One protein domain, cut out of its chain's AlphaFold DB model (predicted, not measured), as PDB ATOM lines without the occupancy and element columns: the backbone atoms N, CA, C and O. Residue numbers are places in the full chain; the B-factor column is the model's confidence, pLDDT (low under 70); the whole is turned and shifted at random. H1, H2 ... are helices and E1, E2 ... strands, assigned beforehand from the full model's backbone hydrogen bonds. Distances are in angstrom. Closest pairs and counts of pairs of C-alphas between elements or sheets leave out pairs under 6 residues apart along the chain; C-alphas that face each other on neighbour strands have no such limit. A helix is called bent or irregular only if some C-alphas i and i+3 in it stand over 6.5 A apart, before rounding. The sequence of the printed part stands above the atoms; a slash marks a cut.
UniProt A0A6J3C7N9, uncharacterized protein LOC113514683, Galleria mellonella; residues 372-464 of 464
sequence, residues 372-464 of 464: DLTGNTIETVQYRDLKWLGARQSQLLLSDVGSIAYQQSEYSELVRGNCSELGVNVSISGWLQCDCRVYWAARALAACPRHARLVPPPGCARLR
ATOM      1  N   ASP A 372      55.984 -40.827 -85.486       98.50
ATOM      2  CA  ASP A 372      56.762 -39.636 -85.790       98.50
ATOM      3  C   ASP A 372      56.930 -39.473 -87.302       98.50
ATOM      4  O   ASP A 372      57.597 -40.268 -87.961       98.50
ATOM      5  N   LEU A 373      56.294 -38.432 -87.835       97.81
ATOM      6  CA  LEU A 373      56.360 -38.009 -89.231       97.81
ATOM      7  C   LEU A 373      56.930 -36.585 -89.340       97.81
ATOM      8  O   LEU A 373      56.634 -35.875 -90.301       97.81
ATOM      9  N   THR A 374      57.716 -36.130 -88.362       97.62
ATOM     10  CA  THR A 374      58.341 -34.800 -88.403       97.62
ATOM     11  C   THR A 374      59.276 -34.640 -89.605       97.62
ATOM     12  O   THR A 374      59.808 -35.605 -90.140       97.62
ATOM     13  N   GLY A 375      59.458 -33.417 -90.095       96.31
ATOM     14  CA  GLY A 375      60.272 -33.137 -91.282       96.31
ATOM     15  C   GLY A 375      59.698 -33.672 -92.601       96.31
ATOM     16  O   GLY A 375      60.417 -33.761 -93.590       96.31
ATOM     17  N   ASN A 376      58.418 -34.044 -92.618       96.19
ATOM     18  CA  ASN A 376      57.668 -34.379 -93.824       96.19
ATOM     19  C   ASN A 376      56.581 -33.329 -94.109       96.19
ATOM     20  O   ASN A 376      56.261 -32.510 -93.242       96.19
ATOM     21  N   THR A 377      55.972 -33.419 -95.294       94.62
ATOM     22  CA  THR A 377      54.852 -32.570 -95.725       94.62
ATOM     23  C   THR A 377      53.585 -33.413 -95.814       94.62
ATOM     24  O   THR A 377      53.223 -33.892 -96.886       94.62
ATOM     25  N   ILE A 378      52.918 -33.625 -94.679       96.19
ATOM     26  CA  ILE A 378      51.706 -34.447 -94.642       96.19
ATOM     27  C   ILE A 378      50.539 -33.645 -95.218       96.19
ATOM     28  O   ILE A 378      50.153 -32.617 -94.671       96.19
ATOM     29  N   GLU A 379      49.942 -34.100 -96.315       95.44
ATOM     30  CA  GLU A 379      48.882 -33.355 -96.995       95.44
ATOM     31  C   GLU A 379      47.624 -33.238 -96.134       95.44
ATOM     32  O   GLU A 379      47.054 -32.155 -95.977       95.44
ATOM     33  N   THR A 380      47.159 -34.359 -95.583       95.94
ATOM     34  CA  THR A 380      45.924 -34.418 -94.799       95.94
ATOM     35  C   THR A 380      46.030 -35.452 -93.686       95.94
ATOM     36  O   THR A 380      46.421 -36.590 -93.929       95.94
ATOM     37  N   VAL A 381      45.614 -35.069 -92.477       96.94
ATOM     38  CA  VAL A 381      45.316 -35.991 -91.372       96.94
ATOM     39  C   VAL A 381      43.803 -36.113 -91.251       96.94
ATOM     40  O   VAL A 381      43.111 -35.111 -91.063       96.94
ATOM     41  N   GLN A 382      43.266 -37.320 -91.368       96.75
ATOM     42  CA  GLN A 382      41.826 -37.558 -91.350       96.75
ATOM     43  C   GLN A 382      41.326 -37.902 -89.942       96.75
ATOM     44  O   GLN A 382      42.061 -38.428 -89.104       96.75
ATOM     45  N   TYR A 383      40.035 -37.674 -89.687       96.38
ATOM     46  CA  TYR A 383      39.380 -38.064 -88.431       96.38
ATOM     47  C   TYR A 383      39.612 -39.539 -88.062       96.38
ATOM     48  O   TYR A 383      39.896 -39.857 -86.905       96.38
ATOM     49  N   ARG A 384      39.547 -40.448 -89.044       96.31
ATOM     50  CA  ARG A 384      39.790 -41.886 -88.826       96.31
ATOM     51  C   ARG A 384      41.201 -42.193 -88.315       96.31
ATOM     52  O   ARG A 384      41.343 -43.101 -87.498       96.31
ATOM     53  N   ASP A 385      42.205 -41.416 -88.721       96.44
ATOM     54  CA  ASP A 385      43.596 -41.596 -88.289       96.44
ATOM     55  C   ASP A 385      43.729 -41.256 -86.803       96.44
ATOM     56  O   ASP A 385      44.282 -42.024 -86.011       96.44
ATOM     57  N   LEU A 386      43.133 -40.126 -86.403       96.50
ATOM     58  CA  LEU A 386      43.079 -39.691 -85.010       96.50
ATOM     59  C   LEU A 386      42.269 -40.661 -84.153       96.50
ATOM     60  O   LEU A 386      42.664 -40.945 -83.025       96.50
ATOM     61  N   LYS A 387      41.158 -41.196 -84.673       95.44
ATOM     62  CA  LYS A 387      40.332 -42.185 -83.968       95.44
ATOM     63  C   LYS A 387      41.101 -43.479 -83.716       95.44
ATOM     64  O   LYS A 387      41.056 -44.008 -82.607       95.44
ATOM     65  N   TRP A 388      41.824 -43.970 -84.722       95.25
ATOM     66  CA  TRP A 388      42.663 -45.163 -84.607       95.25
ATOM     67  C   TRP A 388      43.781 -44.980 -83.573       95.25
ATOM     68  O   TRP A 388      43.879 -45.779 -82.640       95.25
ATOM     69  N   LEU A 389      44.582 -43.917 -83.686       94.94
ATOM     70  CA  LEU A 389      45.648 -43.623 -82.722       94.94
ATOM     71  C   LEU A 389      45.072 -43.339 -81.324       94.94
ATOM     72  O   LEU A 389      45.601 -43.796 -80.309       94.94
ATOM     73  N   GLY A 390      43.946 -42.634 -81.265       93.25
ATOM     74  CA  GLY A 390      43.248 -42.241 -80.046       93.25
ATOM     75  C   GLY A 390      42.760 -43.395 -79.181       93.25
ATOM     76  O   GLY A 390      42.630 -43.235 -77.970       93.25
ATOM     77  N   ALA A 391      42.553 -44.575 -79.767       93.25
ATOM     78  CA  ALA A 391      42.130 -45.763 -79.036       93.25
ATOM     79  C   ALA A 391      43.173 -46.268 -78.012       93.25
ATOM     80  O   ALA A 391      42.867 -47.184 -77.249       93.25
ATOM     81  N   ARG A 392      44.403 -45.722 -77.997       92.44
ATOM     82  CA  ARG A 392      45.542 -46.287 -77.242       92.44
ATOM     83  C   ARG A 392      46.417 -45.283 -76.483       92.44
ATOM     84  O   ARG A 392      47.532 -45.642 -76.120       92.44
ATOM     85  N   GLN A 393      45.946 -44.063 -76.216       93.75
ATOM     86  CA  GLN A 393      46.773 -43.020 -75.570       93.75
ATOM     87  C   GLN A 393      48.072 -42.748 -76.354       93.75
ATOM     88  O   GLN A 393      49.178 -42.821 -75.818       93.75
ATOM     89  N   SER A 394      47.926 -42.476 -77.648       96.81
ATOM     90  CA  SER A 394      49.031 -42.388 -78.597       96.81
ATOM     91  C   SER A 394      49.603 -40.980 -78.746       96.81
ATOM     92  O   SER A 394      48.989 -39.977 -78.374       96.81
ATOM     93  N   GLN A 395      50.781 -40.901 -79.358       97.88
ATOM     94  CA  GLN A 395      51.434 -39.662 -79.758       97.88
ATOM     95  C   GLN A 395      51.640 -39.634 -81.275       97.88
ATOM     96  O   GLN A 395      52.174 -40.587 -81.842       97.88
ATOM     97  N   LEU A 396      51.240 -38.528 -81.902       97.81
ATOM     98  CA  LEU A 396      51.456 -38.230 -83.313       97.81
ATOM     99  C   LEU A 396      52.313 -36.966 -83.425       97.81
ATOM    100  O   LEU A 396      51.895 -35.898 -82.976       97.81
ATOM    101  N   LEU A 397      53.508 -37.086 -83.997       98.00
ATOM    102  CA  LEU A 397      54.420 -35.968 -84.230       98.00
ATOM    103  C   LEU A 397      54.436 -35.618 -85.717       98.00
ATOM    104  O   LEU A 397      54.656 -36.482 -86.561       98.00
ATOM    105  N   LEU A 398      54.202 -34.348 -86.023       96.88
ATOM    106  CA  LEU A 398      54.087 -33.796 -87.368       96.88
ATOM    107  C   LEU A 398      54.907 -32.503 -87.446       96.88
ATOM    108  O   LEU A 398      55.074 -31.801 -86.444       96.88
ATOM    109  N   SER A 399      55.393 -32.169 -88.640       93.69
ATOM    110  CA  SER A 399      55.970 -30.848 -88.911       93.69
ATOM    111  C   SER A 399      54.978 -29.985 -89.660       93.69
ATOM    112  O   SER A 399      54.238 -29.250 -89.011       93.69
ATOM    113  N   ASP A 400      54.907 -30.124 -90.980       89.88
ATOM    114  CA  ASP A 400      53.950 -29.390 -91.795       89.88
ATOM    115  C   ASP A 400      52.778 -30.293 -92.159       89.88
ATOM    116  O   ASP A 400      52.950 -31.439 -92.589       89.88
ATOM    117  N   VAL A 401      51.572 -29.767 -91.950       93.81
ATOM    118  CA  VAL A 401      50.323 -30.459 -92.256       93.81
ATOM    119  C   VAL A 401      49.479 -29.543 -93.124       93.81
ATOM    120  O   VAL A 401      49.158 -28.428 -92.711       93.81
ATOM    121  N   GLY A 402      49.090 -30.014 -94.308       92.88
ATOM    122  CA  GLY A 402      48.180 -29.276 -95.179       92.88
ATOM    123  C   GLY A 402      46.856 -29.027 -94.463       92.88
ATOM    124  O   GLY A 402      46.512 -27.886 -94.174       92.88
ATOM    125  N   SER A 403      46.142 -30.089 -94.089       95.00
ATOM    126  CA  SER A 403      44.871 -29.966 -93.368       95.00
ATOM    127  C   SER A 403      44.618 -31.089 -92.357       95.00
ATOM    128  O   SER A 403      45.139 -32.196 -92.477       95.00
ATOM    129  N   ILE A 404      43.778 -30.808 -91.358       95.69
ATOM    130  CA  ILE A 404      43.116 -31.832 -90.543       95.69
ATOM    131  C   ILE A 404      41.664 -31.891 -91.020       95.69
ATOM    132  O   ILE A 404      40.923 -30.919 -90.856       95.69
ATOM    133  N   ALA A 405      41.272 -32.999 -91.641       96.00
ATOM    134  CA  ALA A 405      39.995 -33.130 -92.329       96.00
ATOM    135  C   ALA A 405      38.987 -33.920 -91.490       96.00
ATOM    136  O   ALA A 405      39.206 -35.085 -91.152       96.00
ATOM    137  N   TYR A 406      37.874 -33.259 -91.170       96.88
ATOM    138  CA  TYR A 406      36.690 -33.852 -90.549       96.88
ATOM    139  C   TYR A 406      35.507 -33.651 -91.499       96.88
ATOM    140  O   TYR A 406      35.388 -32.611 -92.154       96.88
ATOM    141  N   GLN A 407      34.595 -34.611 -91.541       97.19
ATOM    142  CA  GLN A 407      33.305 -34.479 -92.204       97.19
ATOM    143  C   GLN A 407      32.257 -33.892 -91.248       97.19
ATOM    144  O   GLN A 407      32.341 -34.010 -90.024       97.19
ATOM    145  N   GLN A 408      31.207 -33.291 -91.811       97.38
ATOM    146  CA  GLN A 408      30.083 -32.773 -91.024       97.38
ATOM    147  C   GLN A 408      29.390 -33.871 -90.198       97.38
ATOM    148  O   GLN A 408      28.946 -33.619 -89.073       97.38
ATOM    149  N   SER A 409      29.285 -35.079 -90.752       97.56
ATOM    150  CA  SER A 409      28.728 -36.261 -90.086       97.56
ATOM    151  C   SER A 409      29.534 -36.637 -88.841       97.56
ATOM    152  O   SER A 409      28.943 -36.815 -87.778       97.56
ATOM    153  N   GLU A 410      30.865 -36.663 -88.948       96.88
ATOM    154  CA  GLU A 410      31.801 -36.981 -87.858       96.88
ATOM    155  C   GLU A 410      31.738 -35.934 -86.739       96.88
ATOM    156  O   GLU A 410      31.608 -36.281 -85.568       96.88
ATOM    157  N   TYR A 411      31.719 -34.642 -87.092       96.38
ATOM    158  CA  TYR A 411      31.476 -33.559 -86.130       96.38
ATOM    159  C   TYR A 411      30.138 -33.740 -85.397       96.38
ATOM    160  O   TYR A 411      30.060 -33.632 -84.172       96.38
ATOM    161  N   SER A 412      29.072 -34.034 -86.143       96.50
ATOM    162  CA  SER A 412      27.729 -34.191 -85.577       96.50
ATOM    163  C   SER A 412      27.621 -35.424 -84.680       96.50
ATOM    164  O   SER A 412      26.857 -35.416 -83.717       96.50
ATOM    165  N   GLU A 413      28.338 -36.503 -84.989       95.00
ATOM    166  CA  GLU A 413      28.472 -37.680 -84.124       95.00
ATOM    167  C   GLU A 413      29.223 -37.334 -82.838       95.00
ATOM    168  O   GLU A 413      28.717 -37.622 -81.758       95.00
ATOM    169  N   LEU A 414      30.359 -36.640 -82.941       95.19
ATOM    170  CA  LEU A 414      31.178 -36.256 -81.793       95.19
ATOM    171  C   LEU A 414      30.406 -35.396 -80.780       95.19
ATOM    172  O   LEU A 414      30.445 -35.665 -79.578       95.19
ATOM    173  N   VAL A 415      29.682 -34.379 -81.256       94.50
ATOM    174  CA  VAL A 415      28.903 -33.481 -80.386       94.50
ATOM    175  C   VAL A 415      27.715 -34.213 -79.761       94.50
ATOM    176  O   VAL A 415      27.460 -34.059 -78.567       94.50
ATOM    177  N   ARG A 416      27.009 -35.059 -80.525       95.44
ATOM    178  CA  ARG A 416      25.923 -35.895 -79.977       95.44
ATOM    179  C   ARG A 416      26.438 -36.921 -78.968       95.44
ATOM    180  O   ARG A 416      25.738 -37.220 -78.007       95.44
ATOM    181  N   GLY A 417      27.653 -37.424 -79.166       91.88
ATOM    182  CA  GLY A 417      28.353 -38.352 -78.278       91.88
ATOM    183  C   GLY A 417      28.986 -37.700 -77.045       91.88
ATOM    184  O   GLY A 417      29.840 -38.320 -76.420       91.88
ATOM    185  N   ASN A 418      28.598 -36.466 -76.701       93.56
ATOM    186  CA  ASN A 418      29.093 -35.723 -75.542       93.56
ATOM    187  C   ASN A 418      30.628 -35.574 -75.516       93.56
ATOM    188  O   ASN A 418      31.258 -35.735 -74.473       93.56
ATOM    189  N   CYS A 419      31.225 -35.260 -76.671       92.06
ATOM    190  CA  CYS A 419      32.651 -34.960 -76.807       92.06
ATOM    191  C   CYS A 419      33.586 -36.101 -76.366       92.06
ATOM    192  O   CYS A 419      34.486 -35.889 -75.555       92.06
ATOM    193  N   SER A 420      33.412 -37.303 -76.927       91.31
ATOM    194  CA  SER A 420      34.315 -38.434 -76.673       91.31
ATOM    195  C   SER A 420      35.789 -38.058 -76.901       91.31
ATOM    196  O   SER A 420      36.164 -37.615 -77.995       91.31
ATOM    197  N   GLU A 421      36.617 -38.255 -75.874       91.69
ATOM    198  CA  GLU A 421      38.057 -37.998 -75.921       91.69
ATOM    199  C   GLU A 421      38.764 -39.087 -76.739       91.69
ATOM    200  O   GLU A 421      38.646 -40.280 -76.452       91.69
ATOM    201  N   LEU A 422      39.517 -38.679 -77.758       89.19
ATOM    202  CA  LEU A 422      40.535 -39.514 -78.374       89.19
ATOM    203  C   LEU A 422      41.779 -39.357 -77.510       89.19
ATOM    204  O   LEU A 422      42.299 -38.254 -77.345       89.19
ATOM    205  N   GLY A 423      42.278 -40.460 -76.958       92.19
ATOM    206  CA  GLY A 423      43.565 -40.486 -76.275       92.19
ATOM    207  C   GLY A 423      44.697 -40.317 -77.285       92.19
ATOM    208  O   GLY A 423      45.443 -41.255 -77.522       92.19
ATOM    209  N   VAL A 424      44.797 -39.169 -77.951       96.19
ATOM    210  CA  VAL A 424      45.861 -38.853 -78.902       96.19
ATOM    211  C   VAL A 424      46.402 -37.458 -78.621       96.19
ATOM    212  O   VAL A 424      45.665 -36.469 -78.578       96.19
ATOM    213  N   ASN A 425      47.716 -37.396 -78.435       96.75
ATOM    214  CA  ASN A 425      48.470 -36.156 -78.367       96.75
ATOM    215  C   ASN A 425      49.076 -35.894 -79.743       96.75
ATOM    216  O   ASN A 425      49.948 -36.642 -80.185       96.75
ATOM    217  N   VAL A 426      48.626 -34.836 -80.408       96.62
ATOM    218  CA  VAL A 426      49.132 -34.422 -81.716       96.62
ATOM    219  C   VAL A 426      50.029 -33.204 -81.520       96.62
ATOM    220  O   VAL A 426      49.590 -32.175 -81.013       96.62
ATOM    221  N   SER A 427      51.291 -33.320 -81.912       96.75
ATOM    222  CA  SER A 427      52.258 -32.225 -81.894       96.75
ATOM    223  C   SER A 427      52.574 -31.830 -83.324       96.75
ATOM    224  O   SER A 427      53.128 -32.634 -84.065       96.75
ATOM    225  N   ILE A 428      52.245 -30.595 -83.693       95.06
ATOM    226  CA  ILE A 428      52.532 -30.020 -85.010       95.06
ATOM    227  C   ILE A 428      53.545 -28.902 -84.781       95.06
ATOM    228  O   ILE A 428      53.221 -27.914 -84.122       95.06
ATOM    229  N   SER A 429      54.780 -29.079 -85.251       93.50
ATOM    230  CA  SER A 429      55.830 -28.062 -85.084       93.50
ATOM    231  C   SER A 429      55.777 -26.946 -86.130       93.50
ATOM    232  O   SER A 429      56.296 -25.860 -85.876       93.50
ATOM    233  N   GLY A 430      55.147 -27.198 -87.279       88.94
ATOM    234  CA  GLY A 430      54.939 -26.242 -88.363       88.94
ATOM    235  C   GLY A 430      53.561 -25.581 -88.341       88.94
ATOM    236  O   GLY A 430      52.920 -25.439 -87.295       88.94
ATOM    237  N   TRP A 431      53.109 -25.142 -89.515       88.75
ATOM    238  CA  TRP A 431      51.855 -24.398 -89.674       88.75
ATOM    239  C   TRP A 431      50.769 -25.253 -90.327       88.75
ATOM    240  O   TRP A 431      51.047 -26.043 -91.225       88.75
ATOM    241  N   LEU A 432      49.515 -25.040 -89.920       91.50
ATOM    242  CA  LEU A 432      48.344 -25.599 -90.597       91.50
ATOM    243  C   LEU A 432      47.905 -24.661 -91.732       91.50
ATOM    244  O   LEU A 432      47.866 -23.439 -91.533       91.50
ATOM    245  N   GLN A 433      47.503 -25.190 -92.891       89.62
ATOM    246  CA  GLN A 433      46.781 -24.376 -93.874       89.62
ATOM    247  C   GLN A 433      45.329 -24.213 -93.410       89.62
ATOM    248  O   GLN A 433      44.520 -25.136 -93.462       89.62
ATOM    249  N   CYS A 434      45.000 -23.027 -92.903       89.19
ATOM    250  CA  CYS A 434      43.670 -22.742 -92.371       89.19
ATOM    251  C   CYS A 434      42.713 -22.270 -93.469       89.19
ATOM    252  O   CYS A 434      42.414 -21.082 -93.580       89.19
ATOM    253  N   ASP A 435      42.248 -23.212 -94.284       89.75
ATOM    254  CA  ASP A 435      41.237 -22.999 -95.319       89.75
ATOM    255  C   ASP A 435      39.876 -23.632 -94.943       89.75
ATOM    256  O   ASP A 435      39.625 -24.034 -93.805       89.75
ATOM    257  N   CYS A 436      38.950 -23.728 -95.900       92.56
ATOM    258  CA  CYS A 436      37.644 -24.343 -95.657       92.56
ATOM    259  C   CYS A 436      37.712 -25.854 -95.359       92.56
ATOM    260  O   CYS A 436      36.748 -26.396 -94.816       92.56
ATOM    261  N   ARG A 437      38.815 -26.550 -95.678       93.00
ATOM    262  CA  ARG A 437      38.970 -27.994 -95.425       93.00
ATOM    263  C   ARG A 437      39.135 -28.286 -93.937       93.00
ATOM    264  O   ARG A 437      38.678 -29.327 -93.473       93.00
ATOM    265  N   VAL A 438      39.702 -27.349 -93.173       94.12
ATOM    266  CA  VAL A 438      39.873 -27.493 -91.716       94.12
ATOM    267  C   VAL A 438      38.651 -27.045 -90.909       94.12
ATOM    268  O   VAL A 438      38.634 -27.211 -89.690       94.12
ATOM    269  N   TYR A 439      37.613 -26.495 -91.555       94.81
ATOM    270  CA  TYR A 439      36.460 -25.884 -90.878       94.81
ATOM    271  C   TYR A 439      35.805 -26.815 -89.848       94.81
ATOM    272  O   TYR A 439      35.599 -26.426 -88.696       94.81
ATOM    273  N   TRP A 440      35.496 -28.055 -90.233       96.75
ATOM    274  CA  TRP A 440      34.829 -29.001 -89.337       96.75
ATOM    275  C   TRP A 440      35.740 -29.495 -88.214       96.75
ATOM    276  O   TRP A 440      35.260 -29.669 -87.095       96.75
ATOM    277  N   ALA A 441      37.041 -29.648 -88.470       95.62
ATOM    278  CA  ALA A 441      38.011 -30.015 -87.442       95.62
ATOM    279  C   ALA A 441      38.172 -28.886 -86.413       95.62
ATOM    280  O   ALA A 441      38.096 -29.122 -85.210       95.62
ATOM    281  N   ALA A 442      38.293 -27.638 -86.874       94.50
ATOM    282  CA  ALA A 442      38.348 -26.463 -86.011       94.50
ATOM    283  C   ALA A 442      37.069 -26.320 -85.167       94.50
ATOM    284  O   ALA A 442      37.146 -26.092 -83.960       94.50
ATOM    285  N   ARG A 443      35.890 -26.525 -85.771       95.56
ATOM    286  CA  ARG A 443      34.597 -26.544 -85.061       95.56
ATOM    287  C   ARG A 443      34.536 -27.658 -84.016       95.56
ATOM    288  O   ARG A 443      34.087 -27.400 -82.901       95.56
ATOM    289  N   ALA A 444      34.999 -28.863 -84.350       95.31
ATOM    290  CA  ALA A 444      35.048 -30.000 -83.434       95.31
ATOM    291  C   ALA A 444      35.950 -29.722 -82.227       95.31
ATOM    292  O   ALA A 444      35.523 -29.912 -81.094       95.31
ATOM    293  N   LEU A 445      37.163 -29.217 -82.451       93.19
ATOM    294  CA  LEU A 445      38.123 -28.917 -81.386       93.19
ATOM    295  C   LEU A 445      37.696 -27.722 -80.525       93.19
ATOM    296  O   LEU A 445      37.960 -27.711 -79.327       93.19
ATOM    297  N   ALA A 446      36.996 -26.741 -81.102       94.06
ATOM    298  CA  ALA A 446      36.420 -25.635 -80.343       94.06
ATOM    299  C   ALA A 446      35.263 -26.093 -79.439       94.06
ATOM    300  O   ALA A 446      35.186 -25.681 -78.283       94.06
ATOM    301  N   ALA A 447      34.373 -26.953 -79.947       95.50
ATOM    302  CA  ALA A 447      33.251 -27.498 -79.178       95.50
ATOM    303  C   ALA A 447      33.694 -28.559 -78.154       95.50
ATOM    304  O   ALA A 447      33.128 -28.643 -77.067       95.50
ATOM    305  N   CYS A 448      34.722 -29.341 -78.489       95.25
ATOM    306  CA  CYS A 448      35.227 -30.463 -77.705       95.25
ATOM    307  C   CYS A 448      36.763 -30.382 -77.543       95.25
ATOM    308  O   CYS A 448      37.488 -31.167 -78.157       95.25
ATOM    309  N   PRO A 449      37.309 -29.492 -76.688       91.19
ATOM    310  CA  PRO A 449      38.759 -29.250 -76.594       91.19
ATOM    311  C   PRO A 449      39.605 -30.444 -76.138       91.19
ATOM    312  O   PRO A 449      40.816 -30.465 -76.344       91.19
ATOM    313  N   ARG A 450      38.980 -31.436 -75.494       90.94
ATOM    314  CA  ARG A 450      39.634 -32.681 -75.063       90.94
ATOM    315  C   ARG A 450      39.514 -33.812 -76.082       90.94
ATOM    316  O   ARG A 450      40.056 -34.885 -75.857       90.94
ATOM    317  N   HIS A 451      38.819 -33.574 -77.194       90.81
ATOM    318  CA  HIS A 451      38.620 -34.578 -78.229       90.81
ATOM    319  C   HIS A 451      39.946 -35.063 -78.813       90.81
ATOM    320  O   HIS A 451      40.133 -36.260 -78.930       90.81
ATOM    321  N   ALA A 452      40.867 -34.164 -79.145       92.12
ATOM    322  CA  ALA A 452      42.241 -34.501 -79.497       92.12
ATOM    323  C   ALA A 452      43.147 -33.406 -78.942       92.12
ATOM    324  O   ALA A 452      42.843 -32.216 -79.073       92.12
ATOM    325  N   ARG A 453      44.250 -33.783 -78.294       93.62
ATOM    326  CA  ARG A 453      45.106 -32.809 -77.616       93.62
ATOM    327  C   ARG A 453      46.177 -32.299 -78.575       93.62
ATOM    328  O   ARG A 453      47.148 -33.001 -78.838       93.62
ATOM    329  N   LEU A 454      46.022 -31.066 -79.050       91.88
ATOM    330  CA  LEU A 454      47.040 -30.381 -79.852       91.88
ATOM    331  C   LEU A 454      48.082 -29.715 -78.932       91.88
ATOM    332  O   LEU A 454      47.717 -28.880 -78.099       91.88
ATOM    333  N   VAL A 455      49.361 -30.097 -79.032       90.75
ATOM    334  CA  VAL A 455      50.435 -29.621 -78.133       90.75
ATOM    335  C   VAL A 455      51.697 -29.210 -78.912       90.75
ATOM    336  O   VAL A 455      52.419 -30.096 -79.360       90.75
ATOM    337  N   PRO A 456      52.028 -27.905 -79.002       88.81
ATOM    338  CA  PRO A 456      51.152 -26.762 -78.720       88.81
ATOM    339  C   PRO A 456      49.994 -26.676 -79.739       88.81
ATOM    340  O   PRO A 456      50.024 -27.362 -80.762       88.81
ATOM    341  N   PRO A 457      48.964 -25.843 -79.495       86.50
ATOM    342  CA  PRO A 457      47.968 -25.539 -80.518       86.50
ATOM    343  C   PRO A 457      48.656 -24.975 -81.774       86.50
ATOM    344  O   PRO A 457      49.433 -24.024 -81.645       86.50
ATOM    345  N   PRO A 458      48.410 -25.537 -82.971       87.44
ATOM    346  CA  PRO A 458      49.080 -25.106 -84.189       87.44
ATOM    347  C   PRO A 458      48.646 -23.694 -84.583       87.44
ATOM    348  O   PRO A 458      47.485 -23.307 -84.424       87.44
ATOM    349  N   GLY A 459      49.583 -22.930 -85.141       87.00
ATOM    350  CA  GLY A 459      49.275 -21.668 -85.802       87.00
ATOM    351  C   GLY A 459      48.729 -21.889 -87.216       87.00
ATOM    352  O   GLY A 459      49.044 -22.881 -87.874       87.00
ATOM    353  N   CYS A 460      47.962 -20.919 -87.715       88.69
ATOM    354  CA  CYS A 460      47.569 -20.863 -89.121       88.69
ATOM    355  C   CYS A 460      48.665 -20.207 -89.960       88.69
ATOM    356  O   CYS A 460      49.090 -19.088 -89.649       88.69
ATOM    357  N   ALA A 461      49.086 -20.859 -91.043       83.50
ATOM    358  CA  ALA A 461      49.903 -20.205 -92.055       83.50
ATOM    359  C   ALA A 461      49.124 -18.997 -92.600       83.50
ATOM    360  O   ALA A 461      47.955 -19.119 -92.973       83.50
ATOM    361  N   ARG A 462      49.751 -17.817 -92.639       72.38
ATOM    362  CA  ARG A 462      49.155 -16.673 -93.339       72.38
ATOM    363  C   ARG A 462      49.083 -17.025 -94.823       72.38
ATOM    364  O   ARG A 462      50.119 -17.342 -95.407       72.38
ATOM    365  N   LEU A 463      47.884 -16.962 -95.402       61.56
ATOM    366  CA  LEU A 463      47.702 -17.001 -96.853       61.56
ATOM    367  C   LEU A 463      48.595 -15.900 -97.443       61.56
ATOM    368  O   LEU A 463      48.431 -14.733 -97.082       61.56
ATOM    369  N   ARG A 464      49.610 -16.294 -98.218       52.12
ATOM    370  CA  ARG A 464      50.477 -15.353 -98.933       52.12
ATOM    371  C   ARG A 464      49.785 -14.835-100.177       52.12
ATOM    372  O   ARG A 464      49.078 -15.645-100.816       52.12
TER     373      ARG A 464
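AT A GLANCE: This is residues 372 to 464 of the 464 residues of the protein "uncharacterized protein LOC113514683" of Galleria mellonella (UniProt A0A6J3C7N9). A small, strongly twisted wall of three parallel strands, two of them sharply bent, has H1 and H3 beside its strands, and H2 packs side by side with H3, away from the sheet. The last stretch, residues 448 to 464, folds back past E3, and its residues 453 to 454 pair with the edge of E3. The printed part has 93 residues, in the order E1 H1 E2 H2 E3 H3, with sheet order E1 E2 E3; the class is mixed, helices and strands. It is compact, with a radius of gyration of the C-alphas of 12.4 A and spans of 36 by 28 by 19 A.

HOW THE PARTS SIT: E1, residues 372 to 382, is parallel to E2, residues 394 to 405, with N 378 and O 400 at 3.0 A. E2 is parallel to E3, residues 424 to 428, with N 398 and O 427 at 2.8 A. Strand-helix-strand units, two parallel neighbours with a helix between, are E1, H1 (residues 383 to 390), E2 and E2, H2 (residues 408 to 416), E3, both crossovers right-handed. H1 is on the sheet, only just at its level, with a height of 4.0 A; the closest C-alphas of H1 and E3, Gly 390 and Val 424, are 4.4 A apart. H3, residues 436 to 447, is at the sheet's level; its Val 438 and Ile 404 of E2 are the closest C-alphas, 5.5 A apart. H2, not on the sheet, touches H3, the closest C-alphas being Tyr 411 and Ala 444, 5.7 A apart. Every O i to N i+4 pair is within hydrogen-bond range in H1 and H2, and 6 of 8 in H3.

IN THESE COORDINATES: E1 starts at C-alpha 372 (56.762, -39.636, -85.790), bends by 125 degrees at residue 375 and is 16.1 A long. E2, 18.9 A, bends by 127 degrees at residue 402. H3, 17.3 A, ends at C-alpha 447 (33.251, -27.498, -79.178) and is irregular, with C-alphas 437 and 440 7.4 A apart.

THE WHOLE: The C-alphas of Arg 392 and Arg 464, the two farthest apart, are 38.1 A apart. The printed part has no cut and no long link between named elements. Residues 463 to 464 are under 70 in pLDDT.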